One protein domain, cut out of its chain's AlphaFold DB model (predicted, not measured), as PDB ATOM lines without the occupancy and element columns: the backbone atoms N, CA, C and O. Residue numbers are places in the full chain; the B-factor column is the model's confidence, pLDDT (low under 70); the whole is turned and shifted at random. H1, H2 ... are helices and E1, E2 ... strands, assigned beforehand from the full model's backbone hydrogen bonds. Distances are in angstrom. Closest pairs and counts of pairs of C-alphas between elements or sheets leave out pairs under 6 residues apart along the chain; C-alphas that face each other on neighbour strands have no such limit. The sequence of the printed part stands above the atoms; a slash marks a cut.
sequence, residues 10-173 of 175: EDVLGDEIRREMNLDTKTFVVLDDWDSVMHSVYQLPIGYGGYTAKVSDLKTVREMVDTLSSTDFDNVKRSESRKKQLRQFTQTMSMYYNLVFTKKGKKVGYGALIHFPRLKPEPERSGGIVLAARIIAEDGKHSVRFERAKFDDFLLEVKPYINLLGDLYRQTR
ATOM      1  N   GLU A  10      17.283  24.689 -20.639       85.88
ATOM      2  CA  GLU A  10      18.576  24.126 -20.254       85.88
ATOM      3  C   GLU A  10      18.977  24.516 -18.831       85.88
ATOM      4  O   GLU A  10      19.470  23.663 -18.092       85.88
ATOM      5  N   ASP A  11      18.745  25.772 -18.426       82.00
ATOM      6  CA  ASP A  11      18.999  26.205 -17.047       82.00
ATOM      7  C   ASP A  11      18.139  25.388 -16.060       82.00
ATOM      8  O   ASP A  11      18.651  24.948 -15.032       82.00
ATOM      9  N   VAL A  12      16.864  25.122 -16.392       80.81
ATOM     10  CA  VAL A  12      15.962  24.317 -15.542       80.81
ATOM     11  C   VAL A  12      16.413  22.866 -15.445       80.81
ATOM     12  O   VAL A  12      16.549  22.343 -14.342       80.81
ATOM     13  N   LEU A  13      16.682  22.217 -16.582       85.75
ATOM     14  CA  LEU A  13      17.145  20.830 -16.591       85.75
ATOM     15  C   LEU A  13      18.492  20.683 -15.863       85.75
ATOM     16  O   LEU A  13      18.709  19.710 -15.145       85.75
ATOM     17  N   GLY A  14      19.394  21.652 -16.031       87.88
ATOM     18  CA  GLY A  14      20.681  21.667 -15.345       87.88
ATOM     19  C   GLY A  14      20.541  21.776 -13.826       87.88
ATOM     20  O   GLY A  14      21.219  21.050 -13.100       87.88
ATOM     21  N   ASP A  15      19.665  22.652 -13.337       84.62
ATOM     22  CA  ASP A  15      19.417  22.791 -11.899       84.62
ATOM     23  C   ASP A  15      18.692  21.579 -11.307       84.62
ATOM     24  O   ASP A  15      19.047  21.154 -10.209       84.62
ATOM     25  N   GLU A  16      17.775  20.958 -12.049       82.62
ATOM     26  CA  GLU A  16      17.123  19.713 -11.632       82.62
ATOM     27  C   GLU A  16      18.142  18.586 -11.409       82.62
ATOM     28  O   GLU A  16      18.172  17.956 -10.353       82.62
ATOM     29  N   ILE A  17      19.063  18.375 -12.355       88.69
ATOM     30  CA  ILE A  17      20.103  17.347 -12.203       88.69
ATOM     31  C   ILE A  17      21.038  17.681 -11.036       88.69
ATOM     32  O   ILE A  17      21.404  16.789 -10.273       88.69
ATOM     33  N   ARG A  18      21.414  18.955 -10.849       88.31
ATOM     34  CA  ARG A  18      22.229  19.379  -9.694       88.31
ATOM     35  C   ARG A  18      21.535  19.069  -8.374       88.31
ATOM     36  O   ARG A  18      22.183  18.529  -7.479       88.31
ATOM     37  N   ARG A  19      20.233  19.344  -8.274       85.44
ATOM     38  CA  ARG A  19      19.420  19.000  -7.107       85.44
ATOM     39  C   ARG A  19      19.421  17.494  -6.863       85.44
ATOM     40  O   ARG A  19      19.699  17.060  -5.750       85.44
ATOM     41  N   GLU A  20      19.201  16.690  -7.900       85.88
ATOM     42  CA  GLU A  20      19.235  15.224  -7.805       85.88
ATOM     43  C   GLU A  20      20.611  14.682  -7.383       85.88
ATOM     44  O   GLU A  20      20.701  13.645  -6.718       85.88
ATOM     45  N   MET A  21      21.682  15.406  -7.721       88.38
ATOM     46  CA  MET A  21      23.059  15.140  -7.300       88.38
ATOM     47  C   MET A  21      23.399  15.677  -5.896       88.38
ATOM     48  O   MET A  21      24.515  15.428  -5.425       88.38
ATOM     49  N   ASN A  22      22.485  16.374  -5.213       86.12
ATOM     50  CA  ASN A  22      22.732  17.130  -3.979       86.12
ATOM     51  C   ASN A  22      23.884  18.144  -4.134       86.12
ATOM     52  O   ASN A  22      24.840  18.129  -3.357       86.12
ATOM     53  N   LEU A  23      23.837  18.954  -5.190       83.69
ATOM     54  CA  LEU A  23      24.750  20.071  -5.444       83.69
ATOM     55  C   LEU A  23      24.009  21.401  -5.274       83.69
ATOM     56  O   LEU A  23      22.802  21.467  -5.507       83.69
ATOM     57  N   ASP A  24      24.742  22.466  -4.950       73.31
ATOM     58  CA  ASP A  24      24.165  23.807  -4.835       73.31
ATOM     59  C   ASP A  24      23.561  24.275  -6.168       73.31
ATOM     60  O   ASP A  24      24.222  24.317  -7.214       73.31
ATOM     61  N   THR A  25      22.292  24.676  -6.128       64.50
ATOM     62  CA  THR A  25      21.570  25.256  -7.265       64.50
ATOM     63  C   THR A  25      21.548  26.773  -7.143       64.50
ATOM     64  O   THR A  25      21.187  27.310  -6.098       64.50
ATOM     65  N   LYS A  26      21.908  27.494  -8.211       60.34
ATOM     66  CA  LYS A  26      21.972  28.967  -8.186       60.34
ATOM     67  C   LYS A  26      20.673  29.647  -8.616       60.34
ATOM     68  O   LYS A  26      20.504  30.830  -8.334       60.34
ATOM     69  N   THR A  27      19.794  28.945  -9.331       56.22
ATOM     70  CA  THR A  27      18.701  29.593 -10.075       56.22
ATOM     71  C   THR A  27      17.336  29.398  -9.425       56.22
ATOM     72  O   THR A  27      16.484  30.276  -9.539       56.22
ATOM     73  N   PHE A  28      17.143  28.308  -8.679       53.06
ATOM     74  CA  PHE A  28      15.872  27.974  -8.037       53.06
ATOM     75  C   PHE A  28      16.020  27.827  -6.522       53.06
ATOM     76  O   PHE A  28      15.961  26.735  -5.979       53.06
ATOM     77  N   VAL A  29      16.152  28.957  -5.824       45.75
ATOM     78  CA  VAL A  29      16.059  29.020  -4.349       45.75
ATOM     79  C   VAL A  29      14.604  28.806  -3.861       45.75
ATOM     80  O   VAL A  29      14.350  28.804  -2.668       45.75
ATOM     81  N   VAL A  30      13.628  28.640  -4.773       41.75
ATOM     82  CA  VAL A  30      12.178  28.717  -4.474       41.75
ATOM     83  C   VAL A  30      11.375  27.493  -4.963       41.75
ATOM     84  O   VAL A  30      10.157  27.475  -4.838       41.75
ATOM     85  N   LEU A  31      12.006  26.463  -5.544       50.16
ATOM     86  CA  LEU A  31      11.285  25.259  -5.999       50.16
ATOM     87  C   LEU A  31      11.562  24.090  -5.049       50.16
ATOM     88  O   LEU A  31      12.422  23.247  -5.303       50.16
ATOM     89  N   ASP A  32      10.812  24.045  -3.949       49.16
ATOM     90  CA  ASP A  32      10.946  23.021  -2.905       49.16
ATOM     91  C   ASP A  32      10.549  21.609  -3.373       49.16
ATOM     92  O   ASP A  32      10.900  20.624  -2.724       49.16
ATOM     93  N   ASP A  33       9.906  21.449  -4.534       58.28
ATOM     94  CA  ASP A  33       9.444  20.152  -5.035       58.28
ATOM     95  C   ASP A  33       9.499  20.002  -6.568       58.28
ATOM     96  O   ASP A  33       9.683  20.957  -7.330       58.28
ATOM     97  N   TRP A  34       9.369  18.749  -7.010       60.03
ATOM     98  CA  TRP A  34       9.324  18.349  -8.419       60.03
ATOM     99  C   TRP A  34       8.189  19.043  -9.182       60.03
ATOM    100  O   TRP A  34       8.319  19.360 -10.365       60.03
ATOM    101  N   ASP A  35       7.063  19.297  -8.517       61.72
ATOM    102  CA  ASP A  35       5.881  19.864  -9.151       61.72
ATOM    103  C   ASP A  35       6.093  21.297  -9.626       61.72
ATOM    104  O   ASP A  35       5.569  21.673 -10.686       61.72
ATOM    105  N   SER A  36       6.896  22.046  -8.878       64.25
ATOM    106  CA  SER A  36       7.266  23.423  -9.157       64.25
ATOM    107  C   SER A  36       8.240  23.519 -10.341       64.25
ATOM    108  O   SER A  36       8.008  24.317 -11.251       64.25
ATOM    109  N   VAL A  37       9.239  22.627 -10.425       64.06
ATOM    110  CA  VAL A  37      10.153  22.502 -11.588       64.06
ATOM    111  C   VAL A  37       9.372  22.189 -12.862       64.06
ATOM    112  O   VAL A  37       9.512  22.867 -13.884       64.06
ATOM    113  N   MET A  38       8.468  21.211 -12.787       65.44
ATOM    114  CA  MET A  38       7.605  20.856 -13.912       65.44
ATOM    115  C   MET A  38       6.679  22.007 -14.327       65.44
ATOM    116  O   MET A  38       6.390  22.159 -15.513       65.44
ATOM    117  N   HIS A  39       6.189  22.808 -13.373       66.56
ATOM    118  CA  HIS A  39       5.332  23.958 -13.666       66.56
ATOM    119  C   HIS A  39       6.097  25.069 -14.391       66.56
ATOM    120  O   HIS A  39       5.597  25.600 -15.382       66.56
ATOM    121  N   SER A  40       7.324  25.377 -13.957       65.75
ATOM    122  CA  SER A  40       8.175  26.382 -14.603       65.75
ATOM    123  C   SER A  40       8.452  26.049 -16.068       65.75
ATOM    124  O   SER A  40       8.391  26.926 -16.922       65.75
ATOM    125  N   VAL A  41       8.669  24.774 -16.389       67.50
ATOM    126  CA  VAL A  41       8.915  24.326 -17.770       67.50
ATOM    127  C   VAL A  41       7.744  24.594 -18.703       67.50
ATOM    128  O   VAL A  41       7.961  24.927 -19.862       67.50
ATOM    129  N   TYR A  42       6.509  24.530 -18.208       66.62
ATOM    130  CA  TYR A  42       5.340  24.892 -19.010       66.62
ATOM    131  C   TYR A  42       5.218  26.386 -19.290       66.62
ATOM    132  O   TYR A  42       4.534  26.764 -20.238       66.62
ATOM    133  N   GLN A  43       5.835  27.227 -18.463       66.69
ATOM    134  CA  GLN A  43       5.814  28.678 -18.626       66.69
ATOM    135  C   GLN A  43       6.972  29.183 -19.498       66.69
ATOM    136  O   GLN A  43       6.951  30.333 -19.934       66.69
ATOM    137  N   LEU A  44       7.978  28.342 -19.759       72.06
ATOM    138  CA  LEU A  44       9.122  28.698 -20.587       72.06
ATOM    139  C   LEU A  44       8.854  28.360 -22.061       72.06
ATOM    140  O   LEU A  44       8.457  27.236 -22.374       72.06
ATOM    141  N   PRO A  45       9.106  29.296 -22.993       66.25
ATOM    142  CA  PRO A  45       9.027  28.993 -24.412       66.25
ATOM    143  C   PRO A  45      10.145  28.013 -24.779       66.25
ATOM    144  O   PRO A  45      11.328  28.354 -24.765       66.25
ATOM    145  N   ILE A  46       9.763  26.786 -25.120       70.12
ATOM    146  CA  ILE A  46      10.682  25.787 -25.660       70.12
ATOM    147  C   ILE A  46      10.933  26.140 -27.128       70.12
ATOM    148  O   ILE A  46      10.042  26.038 -27.971       70.12
ATOM    149  N   GLY A  47      12.149  26.587 -27.439       66.00
ATOM    150  CA  GLY A  47      12.573  26.766 -28.823       66.00
ATOM    151  C   GLY A  47      12.761  25.403 -29.482       66.00
ATOM    152  O   GLY A  47      13.491  24.583 -28.952       66.00
ATOM    153  N   TYR A  48      12.133  25.154 -30.631       64.94
ATOM    154  CA  TYR A  48      12.274  23.890 -31.379       64.94
ATOM    155  C   TYR A  48      13.394  23.927 -32.432       64.94
ATOM    156  O   TYR A  48      13.694  22.921 -33.076       64.94
ATOM    157  N   GLY A  49      14.022  25.090 -32.627       60.16
ATOM    158  CA  GLY A  49      15.168  25.247 -33.519       60.16
ATOM    159  C   GLY A  49      16.415  24.560 -32.957       60.16
ATOM    160  O   GLY A  49      16.716  24.689 -31.774       60.16
ATOM    161  N   GLY A  50      17.148  23.834 -33.806       66.38
ATOM    162  CA  GLY A  50      18.412  23.177 -33.436       66.38
ATOM    163  C   GLY A  50      18.297  21.723 -32.960       66.38
ATOM    164  O   GLY A  50      19.314  21.120 -32.629       66.38
ATOM    165  N   TYR A  51      17.095  21.136 -32.958       75.19
ATOM    166  CA  TYR A  51      16.865  19.716 -32.654       75.19
ATOM    167  C   TYR A  51      16.947  18.889 -33.941       75.19
ATOM    168  O   TYR A  51      15.930  18.512 -34.520       75.19
ATOM    169  N   THR A  52      18.163  18.669 -34.435       76.44
ATOM    170  CA  THR A  52      18.406  17.978 -35.716       76.44
ATOM    171  C   THR A  52      18.894  16.542 -35.556       76.44
ATOM    172  O   THR A  52      18.779  15.759 -36.495       76.44
ATOM    173  N   ALA A  53      19.429  16.184 -34.387       87.81
ATOM    174  CA  ALA A  53      19.907  14.833 -34.115       87.81
ATOM    175  C   ALA A  53      18.747  13.866 -33.845       87.81
ATOM    176  O   ALA A  53      17.693  14.271 -33.340       87.81
ATOM    177  N   LYS A  54      18.970  12.577 -34.121       91.06
ATOM    178  CA  LYS A  54      18.097  11.503 -33.642       91.06
ATOM    179  C   LYS A  54      18.449  11.155 -32.203       91.06
ATOM    180  O   LYS A  54      19.579  11.346 -31.756       91.06
ATOM    181  N   VAL A  55      17.493  10.580 -31.481       90.81
ATOM    182  CA  VAL A  55      17.698  10.140 -30.090       90.81
ATOM    183  C   VAL A  55      18.834   9.112 -29.987       90.81
ATOM    184  O   VAL A  55      19.622   9.165 -29.046       90.81
ATOM    185  N   SER A  56      18.986   8.251 -30.999       90.38
ATOM    186  CA  SER A  56      20.082   7.278 -31.123       90.38
ATOM    187  C   SER A  56      21.483   7.891 -31.183       90.38
ATOM    188  O   SER A  56      22.469   7.213 -30.885       90.38
ATOM    189  N   ASP A  57      21.578   9.161 -31.577       92.81
ATOM    190  CA  ASP A  57      22.848   9.844 -31.823       92.81
ATOM    191  C   ASP A  57      23.324  10.620 -30.586       92.81
ATOM    192  O   ASP A  57      24.451  11.117 -30.554       92.81
ATOM    193  N   LEU A  58      22.479  10.710 -29.551       92.38
ATOM    194  CA  LEU A  58      22.807  11.370 -28.296       92.38
ATOM    195  C   LEU A  58      23.906  10.592 -27.565       92.38
ATOM    196  O   LEU A  58      23.683   9.485 -27.064       92.38
ATOM    197  N   LYS A  59      25.092  11.199 -27.438       93.62
ATOM    198  CA  LYS A  59      26.218  10.602 -26.701       93.62
ATOM    199  C   LYS A  59      25.844  10.352 -25.246       93.62
ATOM    200  O   LYS A  59      26.179   9.310 -24.702       93.62
ATOM    201  N   THR A  60      25.072  11.264 -24.663       92.50
ATOM    202  CA  THR A  60      24.538  11.180 -23.302       92.50
ATOM    203  C   THR A  60      23.744   9.887 -23.086       92.50
ATOM    204  O   THR A  60      23.905   9.245 -22.054       92.50
ATOM    205  N   VAL A  61      22.929   9.455 -24.059       90.88
ATOM    206  CA  VAL A  61      22.153   8.203 -23.953       90.88
ATOM    207  C   VAL A  61      23.066   6.984 -23.989       90.88
ATOM    208  O   VAL A  61      22.916   6.086 -23.163       90.88
ATOM    209  N   ARG A  62      24.043   6.976 -24.901       92.12
ATOM    210  CA  ARG A  62      25.033   5.896 -24.996       92.12
ATOM    211  C   ARG A  62      25.848   5.763 -23.711       92.12
ATOM    212  O   ARG A  62      25.920   4.681 -23.149       92.12
ATOM    213  N   GLU A  63      26.362   6.876 -23.197       93.56
ATOM    214  CA  GLU A  63      27.116   6.898 -21.943       93.56
ATOM    215  C   GLU A  63      26.293   6.382 -20.753       93.56
ATOM    216  O   GLU A  63      26.837   5.669 -19.912       93.56
ATOM    217  N   MET A  64      24.993   6.705 -20.671       92.94
ATOM    218  CA  MET A  64      24.115   6.160 -19.623       92.94
ATOM    219  C   MET A  64      24.019   4.630 -19.696       92.94
ATOM    220  O   MET A  64      24.107   3.969 -18.661       92.94
ATOM    221  N   VAL A  65      23.842   4.077 -20.902       93.00
ATOM    222  CA  VAL A  65      23.768   2.625 -21.129       93.00
ATOM    223  C   VAL A  65      25.094   1.957 -20.774       93.00
ATOM    224  O   VAL A  65      25.096   0.989 -20.013       93.00
ATOM    225  N   ASP A  66      26.212   2.492 -21.267       92.94
ATOM    226  CA  ASP A  66      27.551   1.944 -21.034       92.94
ATOM    227  C   ASP A  66      27.905   1.964 -19.539       92.94
ATOM    228  O   ASP A  66      28.345   0.959 -18.982       92.94
ATOM    229  N   THR A  67      27.632   3.084 -18.857       91.31
ATOM    230  CA  THR A  67      27.912   3.235 -17.419       91.31
ATOM    231  C   THR A  67      27.093   2.245 -16.593       91.31
ATOM    232  O   THR A  67      27.658   1.550 -15.751       91.31
ATOM    233  N   LEU A  68      25.784   2.116 -16.858       91.94
ATOM    234  CA  LEU A  68      24.940   1.130 -16.170       91.94
ATOM    235  C   LEU A  68      25.399  -0.307 -16.421       91.94
ATOM    236  O   LEU A  68      25.461  -1.092 -15.480       91.94
ATOM    237  N   SER A  69      25.733  -0.637 -17.669       91.62
ATOM    238  CA  SER A  69      26.140  -1.991 -18.062       91.62
ATOM    239  C   SER A  69      27.484  -2.390 -17.455       91.62
ATOM    240  O   SER A  69      27.683  -3.551 -17.119       91.62
ATOM    241  N   SER A  70      28.400  -1.432 -17.286       90.00
ATOM    242  CA  SER A  70      29.709  -1.679 -16.671       90.00
ATOM    243  C   SER A  70      29.638  -1.965 -15.172       90.00
ATOM    244  O   SER A  70      30.575  -2.539 -14.624       90.00
ATOM    245  N   THR A  71      28.558  -1.550 -14.495       85.62
ATOM    246  CA  THR A  71      28.417  -1.583 -13.024       85.62
ATOM    247  C   THR A  71      29.557  -0.886 -12.262       85.62
ATOM    248  O   THR A  71      29.724  -1.084 -11.064       85.62
ATOM    249  N   ASP A  72      30.341  -0.040 -12.940       87.75
ATOM    250  CA  ASP A  72      31.546   0.588 -12.398       87.75
ATOM    251  C   ASP A  72      31.229   1.876 -11.612       87.75
ATOM    252  O   ASP A  72      31.654   2.984 -11.949       87.75
ATOM    253  N   PHE A  73      30.430   1.737 -10.556       91.75
ATOM    254  CA  PHE A  73      30.032   2.811  -9.648       91.75
ATOM    255  C   PHE A  73      29.723   2.252  -8.256       91.75
ATOM    256  O   PHE A  73      29.321   1.103  -8.112       91.75
ATOM    257  N   ASP A  74      29.854   3.089  -7.227       92.00
ATOM    258  CA  ASP A  74      29.540   2.695  -5.848       92.00
ATOM    259  C   ASP A  74      28.027   2.768  -5.583       92.00
ATOM    260  O   ASP A  74      27.471   1.997  -4.806       92.00
ATOM    261  N   ASN A  75      27.345   3.726  -6.219       92.00
ATOM    262  CA  ASN A  75      25.903   3.907  -6.089       92.00
ATOM    263  C   ASN A  75      25.297   4.504  -7.363       92.00
ATOM    264  O   ASN A  75      25.920   5.328  -8.039       92.00
ATOM    265  N   VAL A  76      24.042   4.145  -7.631       94.31
ATOM    266  CA  VAL A  76      23.226   4.717  -8.701       94.31
ATOM    267  C   VAL A  76      21.822   5.047  -8.197       94.31
ATOM    268  O   VAL A  76      21.139   4.233  -7.573       94.31
ATOM    269  N   LYS A  77      21.358   6.258  -8.511       93.38
ATOM    270  CA  LYS A  77      19.989   6.725  -8.273       93.38
ATOM    271  C   LYS A  77      19.293   6.956  -9.609       93.38
ATOM    272  O   LYS A  77      19.861   7.589 -10.491       93.38
ATOM    273  N   ARG A  78      18.053   6.482  -9.729       92.69
ATOM    274  CA  ARG A  78      17.152   6.747 -10.861       92.69
ATOM    275  C   ARG A  78      15.928   7.518 -10.375       92.69
ATOM    276  O   ARG A  78      15.302   7.079  -9.410       92.69
ATOM    277  N   SER A  79      15.554   8.590 -11.068       87.94
ATOM    278  CA  SER A  79      14.257   9.260 -10.899       87.94
ATOM    279  C   SER A  79      13.560   9.449 -12.247       87.94
ATOM    280  O   SER A  79      14.192   9.720 -13.264       87.94
ATOM    281  N   GLU A  80      12.247   9.226 -12.272       84.94
ATOM    282  CA  GLU A  80      11.397   9.419 -13.451       84.94
ATOM    283  C   GLU A  80      10.130  10.149 -13.007       84.94
ATOM    284  O   GLU A  80       9.487   9.738 -12.039       84.94
ATOM    285  N   SER A  81       9.761  11.215 -13.713       81.25
ATOM    286  CA  SER A  81       8.536  11.968 -13.444       81.25
ATOM    287  C   SER A  81       7.792  12.265 -14.743       81.25
ATOM    288  O   SER A  81       8.377  12.384 -15.823       81.25
ATOM    289  N   ARG A  82       6.462  12.342 -14.661       77.62
ATOM    290  CA  ARG A  82       5.592  12.645 -15.803       77.62
ATOM    291  C   ARG A  82       4.541  13.647 -15.359       77.62
ATOM    292  O   ARG A  82       3.866  13.415 -14.360       77.62
ATOM    293  N   LYS A  83       4.351  14.724 -16.120       70.69
ATOM    294  CA  LYS A  83       3.263  15.681 -15.885       70.69
ATOM    295  C   LYS A  83       2.527  15.919 -17.192       70.69
ATOM    296  O   LYS A  83       3.146  16.085 -18.239       70.69
ATOM    297  N   LYS A  84       1.199  15.935 -17.122       64.00
ATOM    298  CA  LYS A  84       0.334  16.427 -18.200       64.00
ATOM    299  C   LYS A  84      -0.011  17.880 -17.902       64.00
ATOM    300  O   LYS A  84      -0.141  18.247 -16.732       64.00
ATOM    301  N   GLN A  85      -0.144  18.705 -18.933       64.81
ATOM    302  CA  GLN A  85      -0.579  20.086 -18.747       64.81
ATOM    303  C   GLN A  85      -2.035  20.136 -18.239       64.81
ATOM    304  O   GLN A  85      -2.830  19.229 -18.500       64.81
ATOM    305  N   LEU A  86      -2.383  21.191 -17.486       55.16
ATOM    306  CA  LEU A  86      -3.756  21.432 -17.017       55.16
ATOM    307  C   LEU A  86      -4.725  21.482 -18.210       55.16
ATOM    308  O   LEU A  86      -4.330  21.881 -19.303       55.16
ATOM    309  N   ARG A  87      -6.005  21.130 -18.002       54.09
ATOM    310  CA  ARG A  87      -7.024  21.025 -19.074       54.09
ATOM    311  C   ARG A  87      -7.116  22.257 -19.994       54.09
ATOM    312  O   ARG A  87      -7.462  22.120 -21.160       54.09
ATOM    313  N   GLN A  88      -6.764  23.435 -19.491       46.94
ATOM    314  CA  GLN A  88      -6.732  24.697 -20.238       46.94
ATOM    315  C   GLN A  88      -5.546  24.849 -21.224       46.94
ATOM    316  O   GLN A  88      -5.534  25.787 -22.010       46.94
ATOM    317  N   PHE A  89      -4.581  23.916 -21.231       52.59
ATOM    318  CA  PHE A  89      -3.393  23.882 -22.106       52.59
ATOM    319  C   PHE A  89      -3.263  22.529 -22.856       52.59
ATOM    320  O   PHE A  89      -2.198  21.934 -22.969       52.59
ATOM    321  N   THR A  90      -4.383  21.981 -23.319       56.81
ATOM    322  CA  THR A  90      -4.723  20.543 -23.401       56.81
ATOM    323  C   THR A  90      -3.924  19.607 -24.327       56.81
ATOM    324  O   THR A  90      -4.387  18.496 -24.573       56.81
ATOM    325  N   GLN A  91      -2.758  19.974 -24.862       70.88
ATOM    326  CA  GLN A  91      -2.107  19.173 -25.914       70.88
ATOM    327  C   GLN A  91      -0.618  18.894 -25.722       70.88
ATOM    328  O   GLN A  91      -0.013  18.328 -26.629       70.88
ATOM    329  N   THR A  92      -0.030  19.210 -24.565       76.00
ATOM    330  CA  THR A  92       1.385  18.900 -24.304       76.00
ATOM    331  C   THR A  92       1.590  17.979 -23.103       76.00
ATOM    332  O   THR A  92       0.744  17.854 -22.209       76.00
ATOM    333  N   MET A  93       2.738  17.312 -23.092       83.25
ATOM    334  CA  MET A  93       3.216  16.501 -21.976       83.25
ATOM    335  C   MET A  93       4.719  16.702 -21.832       83.25
ATOM    336  O   MET A  93       5.420  16.878 -22.828       83.25
ATOM    337  N   SER A  94       5.212  16.638 -20.600       85.00
ATOM    338  CA  SER A  94       6.646  16.604 -20.325       85.00
ATOM    339  C   SER A  94       6.962  15.431 -19.409       85.00
ATOM    340  O   SER A  94       6.226  15.141 -18.458       85.00
ATOM    341  N   MET A  95       8.062  14.752 -19.705       87.25
ATOM    342  CA  MET A  95       8.598  13.665 -18.899       87.25
ATOM    343  C   MET A  95      10.055  13.954 -18.572       87.25
ATOM    344  O   MET A  95      10.785  14.450 -19.428       87.25
ATOM    345  N   TYR A  96      10.466  13.611 -17.358       87.06
ATOM    346  CA  TYR A  96      11.858  13.672 -16.944       87.06
ATOM    347  C   TYR A  96      12.380  12.295 -16.611       87.06
ATOM    348  O   TYR A  96      11.667  11.461 -16.047       87.06
ATOM    349  N   TYR A  97      13.645  12.087 -16.941       90.69
ATOM    350  CA  TYR A  97      14.361  10.870 -16.630       90.69
ATOM    351  C   TYR A  97      15.779  11.212 -16.200       90.69
ATOM    352  O   TYR A  97      16.540  11.751 -17.002       90.69
ATOM    353  N   ASN A  98      16.137  10.865 -14.967       92.88
ATOM    354  CA  ASN A  98      17.440  11.164 -14.395       92.88
ATOM    355  C   ASN A  98      18.141   9.890 -13.908       92.88
ATOM    356  O   ASN A  98      17.518   8.983 -13.345       92.88
ATOM    357  N   LEU A  99      19.460   9.860 -14.083       94.75
ATOM    358  CA  LEU A  99      20.374   8.883 -13.503       94.75
ATOM    359  C   LEU A  99      21.547   9.615 -12.857       94.75
ATOM    360  O   LEU A  99      22.209  10.423 -13.501       94.75
ATOM    361  N   VAL A 100      21.830   9.316 -11.594       95.25
ATOM    362  CA  VAL A 100      22.972   9.878 -10.869       95.25
ATOM    363  C   VAL A 100      23.860   8.744 -10.395       95.25
ATOM    364  O   VAL A 100      23.442   7.929  -9.575       95.25
ATOM    365  N   PHE A 101      25.093   8.724 -10.888       94.88
ATOM    366  CA  PHE A 101      26.130   7.778 -10.493       94.88
ATOM    367  C   PHE A 101      27.084   8.437  -9.507       94.88
ATOM    368  O   PHE A 101      27.444   9.605  -9.672       94.88
ATOM    369  N   THR A 102      27.514   7.686  -8.499       93.75
ATOM    370  CA  THR A 102      28.543   8.111  -7.547       93.75
ATOM    371  C   THR A 102      29.663   7.085  -7.523       93.75
ATOM    372  O   THR A 102      29.397   5.891  -7.404       93.75
ATOM    373  N   LYS A 103      30.910   7.552  -7.621       92.31
ATOM    374  CA  LYS A 103      32.111   6.724  -7.504       92.31
ATOM    375  C   LYS A 103      33.231   7.509  -6.829       92.31
ATOM    376  O   LYS A 103      33.677   8.509  -7.384       92.31
ATOM    377  N   LYS A 104      33.695   7.079  -5.652       87.12
ATOM    378  CA  LYS A 104      34.853   7.644  -4.924       87.12
ATOM    379  C   LYS A 104      34.901   9.184  -4.907       87.12
ATOM    380  O   LYS A 104      35.919   9.785  -5.227       87.12
ATOM    381  N   GLY A 105      33.782   9.829  -4.568       82.31
ATOM    382  CA  GLY A 105      33.674  11.297  -4.481       82.31
ATOM    383  C   GLY A 105      33.337  12.016  -5.795       82.31
ATOM    384  O   GLY A 105      32.919  13.172  -5.761       82.31
ATOM    385  N   LYS A 106      33.409  11.329  -6.939       92.06
ATOM    386  CA  LYS A 106      32.913  11.815  -8.230       92.06
ATOM    387  C   LYS A 106      31.427  11.511  -8.373       92.06
ATOM    388  O   LYS A 106      30.994  10.382  -8.135       92.06
ATOM    389  N   LYS A 107      30.647  12.495  -8.821       94.19
ATOM    390  CA  LYS A 107      29.243  12.309  -9.211       94.19
ATOM    391  C   LYS A 107      29.063  12.620 -10.688       94.19
ATOM    392  O   LYS A 107      29.526  13.655 -11.166       94.19
ATOM    393  N   VAL A 108      28.345  11.761 -11.398       95.62
ATOM    394  CA  VAL A 108      27.931  12.015 -12.781       95.62
ATOM    395  C   VAL A 108      26.415  11.936 -12.848       95.62
ATOM    396  O   VAL A 108      25.833  10.878 -12.629       95.62
ATOM    397  N   GLY A 109      25.782  13.077 -13.098       94.75
ATOM    398  CA  GLY A 109      24.346  13.201 -13.286       94.75
ATOM    399  C   GLY A 109      24.007  13.261 -14.765       94.75
ATOM    400  O   GLY A 109      24.593  14.032 -15.522       94.75
ATOM    401  N   TYR A 110      23.035  12.465 -15.158       95.50
ATOM    402  CA  TYR A 110      22.410  12.470 -16.463       95.50
ATOM    403  C   TYR A 110      20.941  12.813 -16.261       95.50
ATOM    404  O   TYR A 110      20.301  12.244 -15.380       95.50
ATOM    405  N   GLY A 111      20.401  13.716 -17.068       92.62
ATOM    406  CA  GLY A 111      18.976  14.020 -17.050       92.62
ATOM    407  C   GLY A 111      18.455  14.308 -18.440       92.62
ATOM    408  O   GLY A 111      19.165  14.848 -19.285       92.62
ATOM    409  N   ALA A 112      17.213  13.923 -18.686       92.75
ATOM    410  CA  ALA A 112      16.542  14.139 -19.952       92.75
ATOM    411  C   ALA A 112      15.160  14.734 -19.711       92.75
ATOM    412  O   ALA A 112      14.355  14.146 -18.994       92.75
ATOM    413  N   LEU A 113      14.879  15.862 -20.361       91.19
ATOM    414  CA  LEU A 113      13.532  16.372 -20.570       91.19
ATOM    415  C   LEU A 113      13.030  15.867 -21.922       91.19
ATOM    416  O   LEU A 113      13.588  16.198 -22.969       91.19
ATOM    417  N   ILE A 114      11.946  15.108 -21.898       91.31
ATOM    418  CA  ILE A 114      11.226  14.638 -23.077       91.31
ATOM    419  C   ILE A 114       9.945  15.459 -23.162       91.31
ATOM    420  O   ILE A 114       9.060  15.331 -22.311       91.31
ATOM    421  N   HIS A 115       9.852  16.318 -24.169       88.50
ATOM    422  CA  HIS A 115       8.725  17.221 -24.345       88.50
ATOM    423  C   HIS A 115       7.911  16.855 -25.586       88.50
ATOM    424  O   HIS A 115       8.447  16.705 -26.685       88.50
ATOM    425  N   PHE A 116       6.601  16.754 -25.393       88.19
ATOM    426  CA  PHE A 116       5.615  16.469 -26.420       88.19
ATOM    427  C   PHE A 116       4.868  17.764 -26.742       88.19
ATOM    428  O   PHE A 116       3.956  18.127 -25.997       88.19
ATOM    429  N   PRO A 117       5.217  18.460 -27.835       83.00
ATOM    430  CA  PRO A 117       4.598  19.735 -28.188       83.00
ATOM    431  C   PRO A 117       3.151  19.578 -28.658       83.00
ATOM    432  O   PRO A 117       2.373  20.527 -28.621       83.00
ATOM    433  N   ARG A 118       2.794  18.382 -29.137       84.56
ATOM    434  CA  ARG A 118       1.441  18.041 -29.556       84.56
ATOM    435  C   ARG A 118       1.202  16.552 -29.380       84.56
ATOM    436  O   ARG A 118       1.845  15.730 -30.031       84.56
ATOM    437  N   LEU A 119       0.251  16.214 -28.522       85.06
ATOM    438  CA  LEU A 119      -0.176  14.841 -28.303       85.06
ATOM    439  C   LEU A 119      -1.109  14.374 -29.425       85.06
ATOM    440  O   LEU A 119      -2.086  15.042 -29.768       85.06
ATOM    441  N   LYS A 120      -0.810  13.200 -29.978       86.19
ATOM    442  CA  LYS A 120      -1.745  12.400 -30.777       86.19
ATOM    443  C   LYS A 120      -2.771  11.719 -29.849       86.19
ATOM    444  O   LYS A 120      -2.521  11.624 -28.644       86.19
ATOM    445  N   PRO A 121      -3.893  11.199 -30.391       84.94
ATOM    446  CA  PRO A 121      -4.853  10.403 -29.618       84.94
ATOM    447  C   PRO A 121      -4.204   9.235 -28.870       84.94
ATOM    448  O   PRO A 121      -4.603   8.924 -27.753       84.94
ATOM    449  N   GLU A 122      -3.162   8.649 -29.463       86.50
ATOM    450  CA  GLU A 122      -2.245   7.718 -28.815       86.50
ATOM    451  C   GLU A 122      -0.977   8.476 -28.380       86.50
ATOM    452  O   GLU A 122      -0.102   8.736 -29.217       86.50
ATOM    453  N   PRO A 123      -0.825   8.846 -27.091       82.38
ATOM    454  CA  PRO A 123       0.295   9.668 -26.636       82.38
ATOM    455  C   PRO A 123       1.655   9.048 -26.948       82.38
ATOM    456  O   PRO A 123       2.578   9.763 -27.326       82.38
ATOM    457  N   GLU A 124       1.764   7.721 -26.868       85.56
ATOM    458  CA  GLU A 124       3.009   7.003 -27.146       85.56
ATOM    459  C   GLU A 124       3.432   7.063 -28.616       85.56
ATOM    460  O   GLU A 124       4.598   6.852 -28.913       85.56
ATOM    461  N   ARG A 125       2.521   7.397 -29.535       91.69
ATOM    462  CA  ARG A 125       2.827   7.584 -30.962       91.69
ATOM    463  C   ARG A 125       3.133   9.039 -31.310       91.69
ATOM    464  O   ARG A 125       3.271   9.384 -32.486       91.69
ATOM    465  N   SER A 126       3.158   9.921 -30.314       91.25
ATOM    466  CA  SER A 126       3.426  11.344 -30.510       91.25
ATOM    467  C   SER A 126       4.914  11.580 -30.741       91.25
ATOM    468  O   SER A 126       5.751  10.905 -30.142       91.25
ATOM    469  N   GLY A 127       5.218  12.559 -31.589       92.06
ATOM    470  CA  GLY A 127       6.568  13.086 -31.752       92.06
ATOM    471  C   GLY A 127       6.865  14.177 -30.729       92.06
ATOM    472  O   GLY A 127       5.980  14.643 -30.003       92.06
ATOM    473  N   GLY A 128       8.114  14.614 -30.696       91.88
ATOM    474  CA  GLY A 128       8.564  15.627 -29.764       91.88
ATOM    475  C   GLY A 128      10.063  15.837 -29.799       91.88
ATOM    476  O   GLY A 128      10.734  15.596 -30.804       91.88
ATOM    477  N   ILE A 129      10.579  16.335 -28.685       92.31
ATOM    478  CA  ILE A 129      11.994  16.638 -28.521       92.31
ATOM    479  C   ILE A 129      12.536  16.040 -27.228       92.31
ATOM    480  O   ILE A 129      11.827  15.921 -26.227       92.31
ATOM    481  N   VAL A 130      13.819  15.701 -27.253       92.62
ATOM    482  CA  VAL A 130      14.607  15.324 -26.085       92.62
ATOM    483  C   VAL A 130      15.691  16.371 -25.896       92.62
ATOM    484  O   VAL A 130      16.507  16.605 -26.789       92.62
ATOM    485  N   LEU A 131      15.707  16.994 -24.725       92.12
ATOM    486  CA  LEU A 131      16.848  17.742 -24.227       92.12
ATOM    487  C   LEU A 131      17.538  16.872 -23.180       92.12
ATOM    488  O   LEU A 131      16.966  16.604 -22.129       92.12
ATOM    489  N   ALA A 132      18.750  16.428 -23.481       93.44
ATOM    490  CA  ALA A 132      19.574  15.650 -22.575       93.44
ATOM    491  C   ALA A 132      20.672  16.538 -21.989       93.44
ATOM    492  O   ALA A 132      21.232  17.395 -22.673       93.44
ATOM    493  N   ALA A 133      20.993  16.323 -20.724       93.62
ATOM    494  CA  ALA A 133      22.043  17.021 -20.020       93.62
ATOM    495  C   ALA A 133      22.907  16.033 -19.246       93.62
ATOM    496  O   ALA A 133      22.432  15.035 -18.703       93.62
ATOM    497  N   ARG A 134      24.194  16.355 -19.189       95.56
ATOM    498  CA  ARG A 134      25.196  15.640 -18.416       95.56
ATOM    499  C   ARG A 134      25.939  16.619 -17.530       95.56
ATOM    500  O   ARG A 134      26.439  17.631 -18.022       95.56
ATOM    501  N   ILE A 135      26.055  16.281 -16.255       94.75
ATOM    502  CA  ILE A 135      26.794  17.039 -15.253       94.75
ATOM    503  C   ILE A 135      27.831  16.125 -14.613       94.75
ATOM    504  O   ILE A 135      27.485  15.087 -14.060       94.75
ATOM    505  N   ILE A 136      29.101  16.518 -14.656       94.31
ATOM    506  CA  ILE A 136      30.157  15.871 -13.865       94.31
ATOM    507  C   ILE A 136      30.511  16.799 -12.717       94.31
ATOM    508  O   ILE A 136      30.809  17.967 -12.961       94.31
ATOM    509  N   ALA A 137      30.519  16.270 -11.500       93.00
ATOM    510  CA  ALA A 137      30.986  16.937 -10.299       93.00
ATOM    511  C   ALA A 137      32.160  16.159  -9.692       93.00
ATOM    512  O   ALA A 137      32.013  14.986  -9.346       93.00
ATOM    513  N   GLU A 138      33.310  16.817  -9.580       90.75
ATOM    514  CA  GLU A 138      34.567  16.245  -9.088       90.75
ATOM    515  C   GLU A 138      35.429  17.382  -8.520       90.75
ATOM    516  O   GLU A 138      35.512  18.448  -9.134       90.75
ATOM    517  N   ASP A 139      36.010  17.196  -7.332       83.94
ATOM    518  CA  ASP A 139      36.913  18.157  -6.671       83.94
ATOM    519  C   ASP A 139      36.390  19.606  -6.603       83.94
ATOM    520  O   ASP A 139      37.102  20.575  -6.875       83.94
ATOM    521  N   GLY A 140      35.099  19.767  -6.289       78.12
ATOM    522  CA  GLY A 140      34.443  21.080  -6.196       78.12
ATOM    523  C   GLY A 140      34.238  21.796  -7.539       78.12
ATOM    524  O   GLY A 140      33.764  22.932  -7.566       78.12
ATOM    525  N   LYS A 141      34.567  21.151  -8.664       84.62
ATOM    526  CA  LYS A 141      34.312  21.650 -10.019       84.62
ATOM    527  C   LYS A 141      33.133  20.920 -10.644       84.62
ATOM    528  O   LYS A 141      32.909  19.733 -10.406       84.62
ATOM    529  N   HIS A 142      32.407  21.637 -11.500       85.38
ATOM    530  CA  HIS A 142      31.292  21.080 -12.257       85.38
ATOM    531  C   HIS A 142      31.417  21.419 -13.738       85.38
ATOM    532  O   HIS A 142      31.647  22.575 -14.097       85.38
ATOM    533  N   SER A 143      31.221  20.424 -14.600       89.81
ATOM    534  CA  SER A 143      31.058  20.630 -16.042       89.81
ATOM    535  C   SER A 143      29.660  20.208 -16.458       89.81
ATOM    536  O   SER A 143      29.130  19.233 -15.929       89.81
ATOM    537  N   VAL A 144      29.058  20.960 -17.380       90.88
ATOM    538  CA  VAL A 144      27.722  20.678 -17.907       90.88
ATOM    539  C   VAL A 144      27.786  20.614 -19.423       90.88
ATOM    540  O   VAL A 144      28.410  21.463 -20.060       90.88
ATOM    541  N   ARG A 145      27.116  19.621 -20.000       93.69
ATOM    542  CA  ARG A 145      26.916  19.486 -21.440       93.69
ATOM    543  C   ARG A 145      25.446  19.228 -21.725       93.69
ATOM    544  O   ARG A 145      24.827  18.437 -21.023       93.69
ATOM    545  N   PHE A 146      24.933  19.852 -22.779       91.50
ATOM    546  CA  PHE A 146      23.582  19.628 -23.280       91.50
ATOM    547  C   PHE A 146      23.625  19.029 -24.683       91.50
ATOM    548  O   PHE A 146      24.494  19.371 -25.488       91.50
ATOM    549  N   GLU A 147      22.668  18.162 -24.979       92.62
ATOM    550  CA  GLU A 147      22.411  17.620 -26.306       92.62
ATOM    551  C   GLU A 147      20.909  17.670 -26.594       92.62
ATOM    552  O   GLU A 147      20.077  17.600 -25.689       92.62
ATOM    553  N   ARG A 148      20.559  17.836 -27.866       92.06
ATOM    554  CA  ARG A 148      19.188  18.069 -28.320       92.06
ATOM    555  C   ARG A 148      18.879  17.106 -29.456       92.06
ATOM    556  O   ARG A 148      19.640  17.053 -30.418       92.06
ATOM    557  N   ALA A 149      17.772  16.382 -29.361       93.38
ATOM    558  CA  ALA A 149      17.291  15.497 -30.415       93.38
ATOM    559  C   ALA A 149      15.797  15.685 -30.664       93.38
ATOM    560  O   ALA A 149      15.039  16.026 -29.754       93.38
ATOM    561  N   LYS A 150      15.373  15.419 -31.894       93.94
ATOM    562  CA  LYS A 150      13.964  15.296 -32.257       93.94
ATOM    563  C   LYS A 150      13.614  13.812 -32.397       93.94
ATOM    564  O   LYS A 150      14.466  13.010 -32.771       93.94
ATOM    565  N   PHE A 151      12.366  13.471 -32.104       93.56
ATOM    566  CA  PHE A 151      11.765  12.184 -32.448       93.56
ATOM    567  C   PHE A 151      10.377  12.406 -33.056       93.56
ATOM    568  O   PHE A 151       9.690  13.375 -32.721       93.56
ATOM    569  N   ASP A 152       9.949  11.504 -33.927       93.75
ATOM    570  CA  ASP A 152       8.632  11.537 -34.563       93.75
ATOM    571  C   ASP A 152       7.668  10.505 -33.943       93.75
ATOM    572  O   ASP A 152       6.448  10.710 -33.977       93.75
ATOM    573  N   ASP A 153       8.195   9.443 -33.320       94.06
ATOM    574  CA  ASP A 153       7.416   8.401 -32.642       94.06
ATOM    575  C   ASP A 153       8.066   7.963 -31.315       94.06
ATOM    576  O   ASP A 153       9.066   7.242 -31.286       94.06
ATOM    577  N   PHE A 154       7.494   8.389 -30.183       94.88
ATOM    578  CA  PHE A 154       8.034   8.080 -28.854       94.88
ATOM    579  C   PHE A 154       8.161   6.579 -28.578       94.88
ATOM    580  O   PHE A 154       9.158   6.153 -27.989       94.88
ATOM    581  N   LEU A 155       7.184   5.774 -29.002       94.19
ATOM    582  CA  LEU A 155       7.163   4.329 -28.787       94.19
ATOM    583  C   LEU A 155       8.349   3.642 -29.468       94.19
ATOM    584  O   LEU A 155       8.868   2.669 -28.926       94.19
ATOM    585  N   LEU A 156       8.773   4.146 -30.627       95.75
ATOM    586  CA  LEU A 156       9.838   3.545 -31.429       95.75
ATOM    587  C   LEU A 156      11.215   4.150 -31.145       95.75
ATOM    588  O   LEU A 156      12.212   3.438 -31.193       95.75
ATOM    589  N   GLU A 157      11.285   5.446 -30.841       96.19
ATOM    590  CA  GLU A 157      12.558   6.176 -30.810       96.19
ATOM    591  C   GLU A 157      13.053   6.517 -29.401       96.19
ATOM    592  O   GLU A 157      14.249   6.731 -29.215       96.19
ATOM    593  N   VAL A 158      12.174   6.572 -28.393       95.31
ATOM    594  CA  VAL A 158      12.536   7.012 -27.030       95.31
ATOM    595  C   VAL A 158      12.242   5.936 -25.986       95.31
ATOM    596  O   VAL A 158      13.108   5.600 -25.176       95.31
ATOM    597  N   LYS A 159      11.032   5.364 -26.002       94.38
ATOM    598  CA  LYS A 159      10.582   4.340 -25.047       94.38
ATOM    599  C   LYS A 159      11.518   3.123 -24.960       94.38
ATOM    600  O   LYS A 159      11.740   2.674 -23.835       94.38
ATOM    601  N   PRO A 160      12.136   2.622 -26.052       95.88
ATOM    602  CA  PRO A 160      13.097   1.523 -25.955       95.88
ATOM    603  C   PRO A 160      14.307   1.857 -25.075       95.88
ATOM    604  O   PRO A 160      14.714   1.024 -24.268       95.88
ATOM    605  N   TYR A 161      14.831   3.086 -25.146       94.94
ATOM    606  CA  TYR A 161      15.947   3.524 -24.300       94.94
ATOM    607  C   TYR A 161      15.537   3.661 -22.832       94.94
ATOM    608  O   TYR A 161      16.276   3.227 -21.953       94.94
ATOM    609  N   ILE A 162      14.347   4.206 -22.550       93.69
ATOM    610  CA  ILE A 162      13.817   4.284 -21.175       93.69
ATOM    611  C   ILE A 162      13.688   2.882 -20.570       93.69
ATOM    612  O   ILE A 162      14.086   2.663 -19.424       93.69
ATOM    613  N   ASN A 163      13.145   1.934 -21.340       95.06
ATOM    614  CA  ASN A 163      12.978   0.552 -20.901       95.06
ATOM    615  C   ASN A 163      14.334  -0.108 -20.639       95.06
ATOM    616  O   ASN A 163      14.540  -0.613 -19.539       95.06
ATOM    617  N   LEU A 164      15.270  -0.009 -21.591       95.12
ATOM    618  CA  LEU A 164      16.624  -0.554 -21.469       95.12
ATOM    619  C   LEU A 164      17.349  -0.016 -20.229       95.12
ATOM    620  O   LEU A 164      17.861  -0.790 -19.424       95.12
ATOM    621  N   LEU A 165      17.358   1.306 -20.034       94.50
ATOM    622  CA  LEU A 165      17.980   1.930 -18.864       94.50
ATOM    623  C   LEU A 165      17.301   1.487 -17.560       94.50
ATOM    624  O   LEU A 165      17.972   1.272 -16.551       94.50
ATOM    625  N   GLY A 166      15.975   1.334 -17.570       93.69
ATOM    626  CA  GLY A 166      15.216   0.819 -16.434       93.69
ATOM    627  C   GLY A 166      15.545  -0.640 -16.106       93.69
ATOM    628  O   GLY A 166      15.653  -0.981 -14.928       93.69
ATOM    629  N   ASP A 167      15.717  -1.488 -17.120       94.19
ATOM    630  CA  ASP A 167      16.114  -2.889 -16.967       94.19
ATOM    631  C   ASP A 167      17.528  -3.013 -16.405       94.19
ATOM    632  O   ASP A 167      17.719  -3.695 -15.397       94.19
ATOM    633  N   LEU A 168      18.493  -2.302 -16.991       94.25
ATOM    634  CA  LEU A 168      19.876  -2.288 -16.515       94.25
ATOM    635  C   LEU A 168      19.958  -1.799 -15.063       94.25
ATOM    636  O   LEU A 168      20.553  -2.458 -14.218       94.25
ATOM    637  N   TYR A 169      19.268  -0.708 -14.725       93.44
ATOM    638  CA  TYR A 169      19.198  -0.215 -13.347       93.44
ATOM    639  C   TYR A 169      18.582  -1.225 -12.363       93.44
ATOM    640  O   TYR A 169      18.980  -1.298 -11.203       93.44
ATOM    641  N   ARG A 170      17.590  -2.017 -12.785       92.62
ATOM    642  CA  ARG A 170      17.041  -3.081 -11.928       92.62
ATOM    643  C   ARG A 170      18.059  -4.188 -11.681       92.62
ATOM    644  O   ARG A 170      18.067  -4.748 -10.590       92.62
ATOM    645  N   GLN A 171      18.898  -4.507 -12.665       91.00
ATOM    646  CA  GLN A 171      19.937  -5.528 -12.525       91.00
ATOM    647  C   GLN A 171      21.009  -5.111 -11.517       91.00
ATOM    648  O   GLN A 171      21.425  -5.943 -10.722       91.00
ATOM    649  N   THR A 172      21.356  -3.824 -11.445       87.19
ATOM    650  CA  THR A 172      22.332  -3.303 -10.466       87.19
ATOM    651  C   THR A 172      21.817  -3.341  -9.023       87.19
ATOM    652  O   THR A 172      22.556  -3.033  -8.095       87.19
ATOM    653  N   ARG A 173      20.526  -3.640  -8.825       82.31
ATOM    654  CA  ARG A 173      19.868  -3.769  -7.516       82.31
ATOM    655  C   ARG A 173      19.559  -5.216  -7.138       82.31
ATOM    656  O   ARG A 173      19.005  -5.438  -6.062       82.31
TER     657      ARG A 173
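Overview. This is residues 10 to 173 of the 175 residues of an uncharacterized protein of Thaumarchaeota archaeon (UniProt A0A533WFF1). One twisted sheet of five long strands makes the middle layer of the domain, with H1 and H2 over one face and H3 and H5 over the other. Short H4 only grazes the sheet, and residues 53 to 54 pair with residues 149 to 150 of E5. The printed part has 164 residues, with five named helices and five named strands in the order H1 H2 H3 E1 E2 E3 E4 E5 H4 H5; the sheet runs E1 E2 E3 E4 E5, antiparallel, and the class is mixed. It is compact, with a radius of gyration of the C-alphas of 15.6 A and spans of 46 by 35 by 29 A.

Arrangement. Start with H1, residues 10 to 20, and H2, residues 34 to 43, a helical hairpin that only just touches, with 3 pairs of C-alphas within 8 A, the closest Val 12 and Val 37 at 7.3 A. Read on through H3, residues 59 to 70, to E1, 75 to 84, E2, 93 to 103, E3, 106 to 116, E4, 128 to 138, and E5, 141 to 151, a meander, each strand the antiparallel neighbour of the one before. Look for N 79 and O 98 at 3.0 A between E1 and E2, N 99 and O 110 at 2.8 A between E2 and E3, N 111 and O 133 at 2.9 A between E3 and E4, and N 132 and O 147 at 2.8 A between E4 and E5. H4, residues 154 to 157, and H5, residues 159 to 171, meet only through their link. With helices on both faces of the sheet there are three layers: H1 and H2 on one face, H3 and H5 on the opposite face. H1 is over E3 and E4 at a height over the sheet of 7.8 A, only just not over E5, where 2 of its C-alphas fall; its closest C-alphas to E3 are Ile 17 and Gly 111, 6.0 A. H2 is over E1 and E2. H3 and H5 touch, closest at the C-alphas of Leu 68 and Leu 168, 6.1 A, at a shallow tilt of 26 degrees, the same way. H1, H3 and H5 have every O i to N i+4 pair within hydrogen-bond range, H2 has 5 of 6, and H4 is too short for one.

Along the chain. Find C-alpha 10 at (18.576, 24.126, -20.254), where H1 begins. E1 runs 30.9 A from C-alpha 75 at (25.903, 3.907, -6.089); E2 spans 33.8 A, E3 33.1 A, and E4 and E5 33.2 A each. H5, 18.5 A long, ends at C-alpha 171, (19.937, -5.528, -12.525).

Size, cuts and confidence. The C-alphas of Pro 121 and Asp 139 are the two farthest apart, 48.3 A. The printed part has no cut. The links H1 to H2, H2 to H3 and E3 to E4 are long. Look for pLDDT under 70 at residues 25 to 43, 45, 47 to 50 and 84 to 90; the mean of the printed part is 83.7.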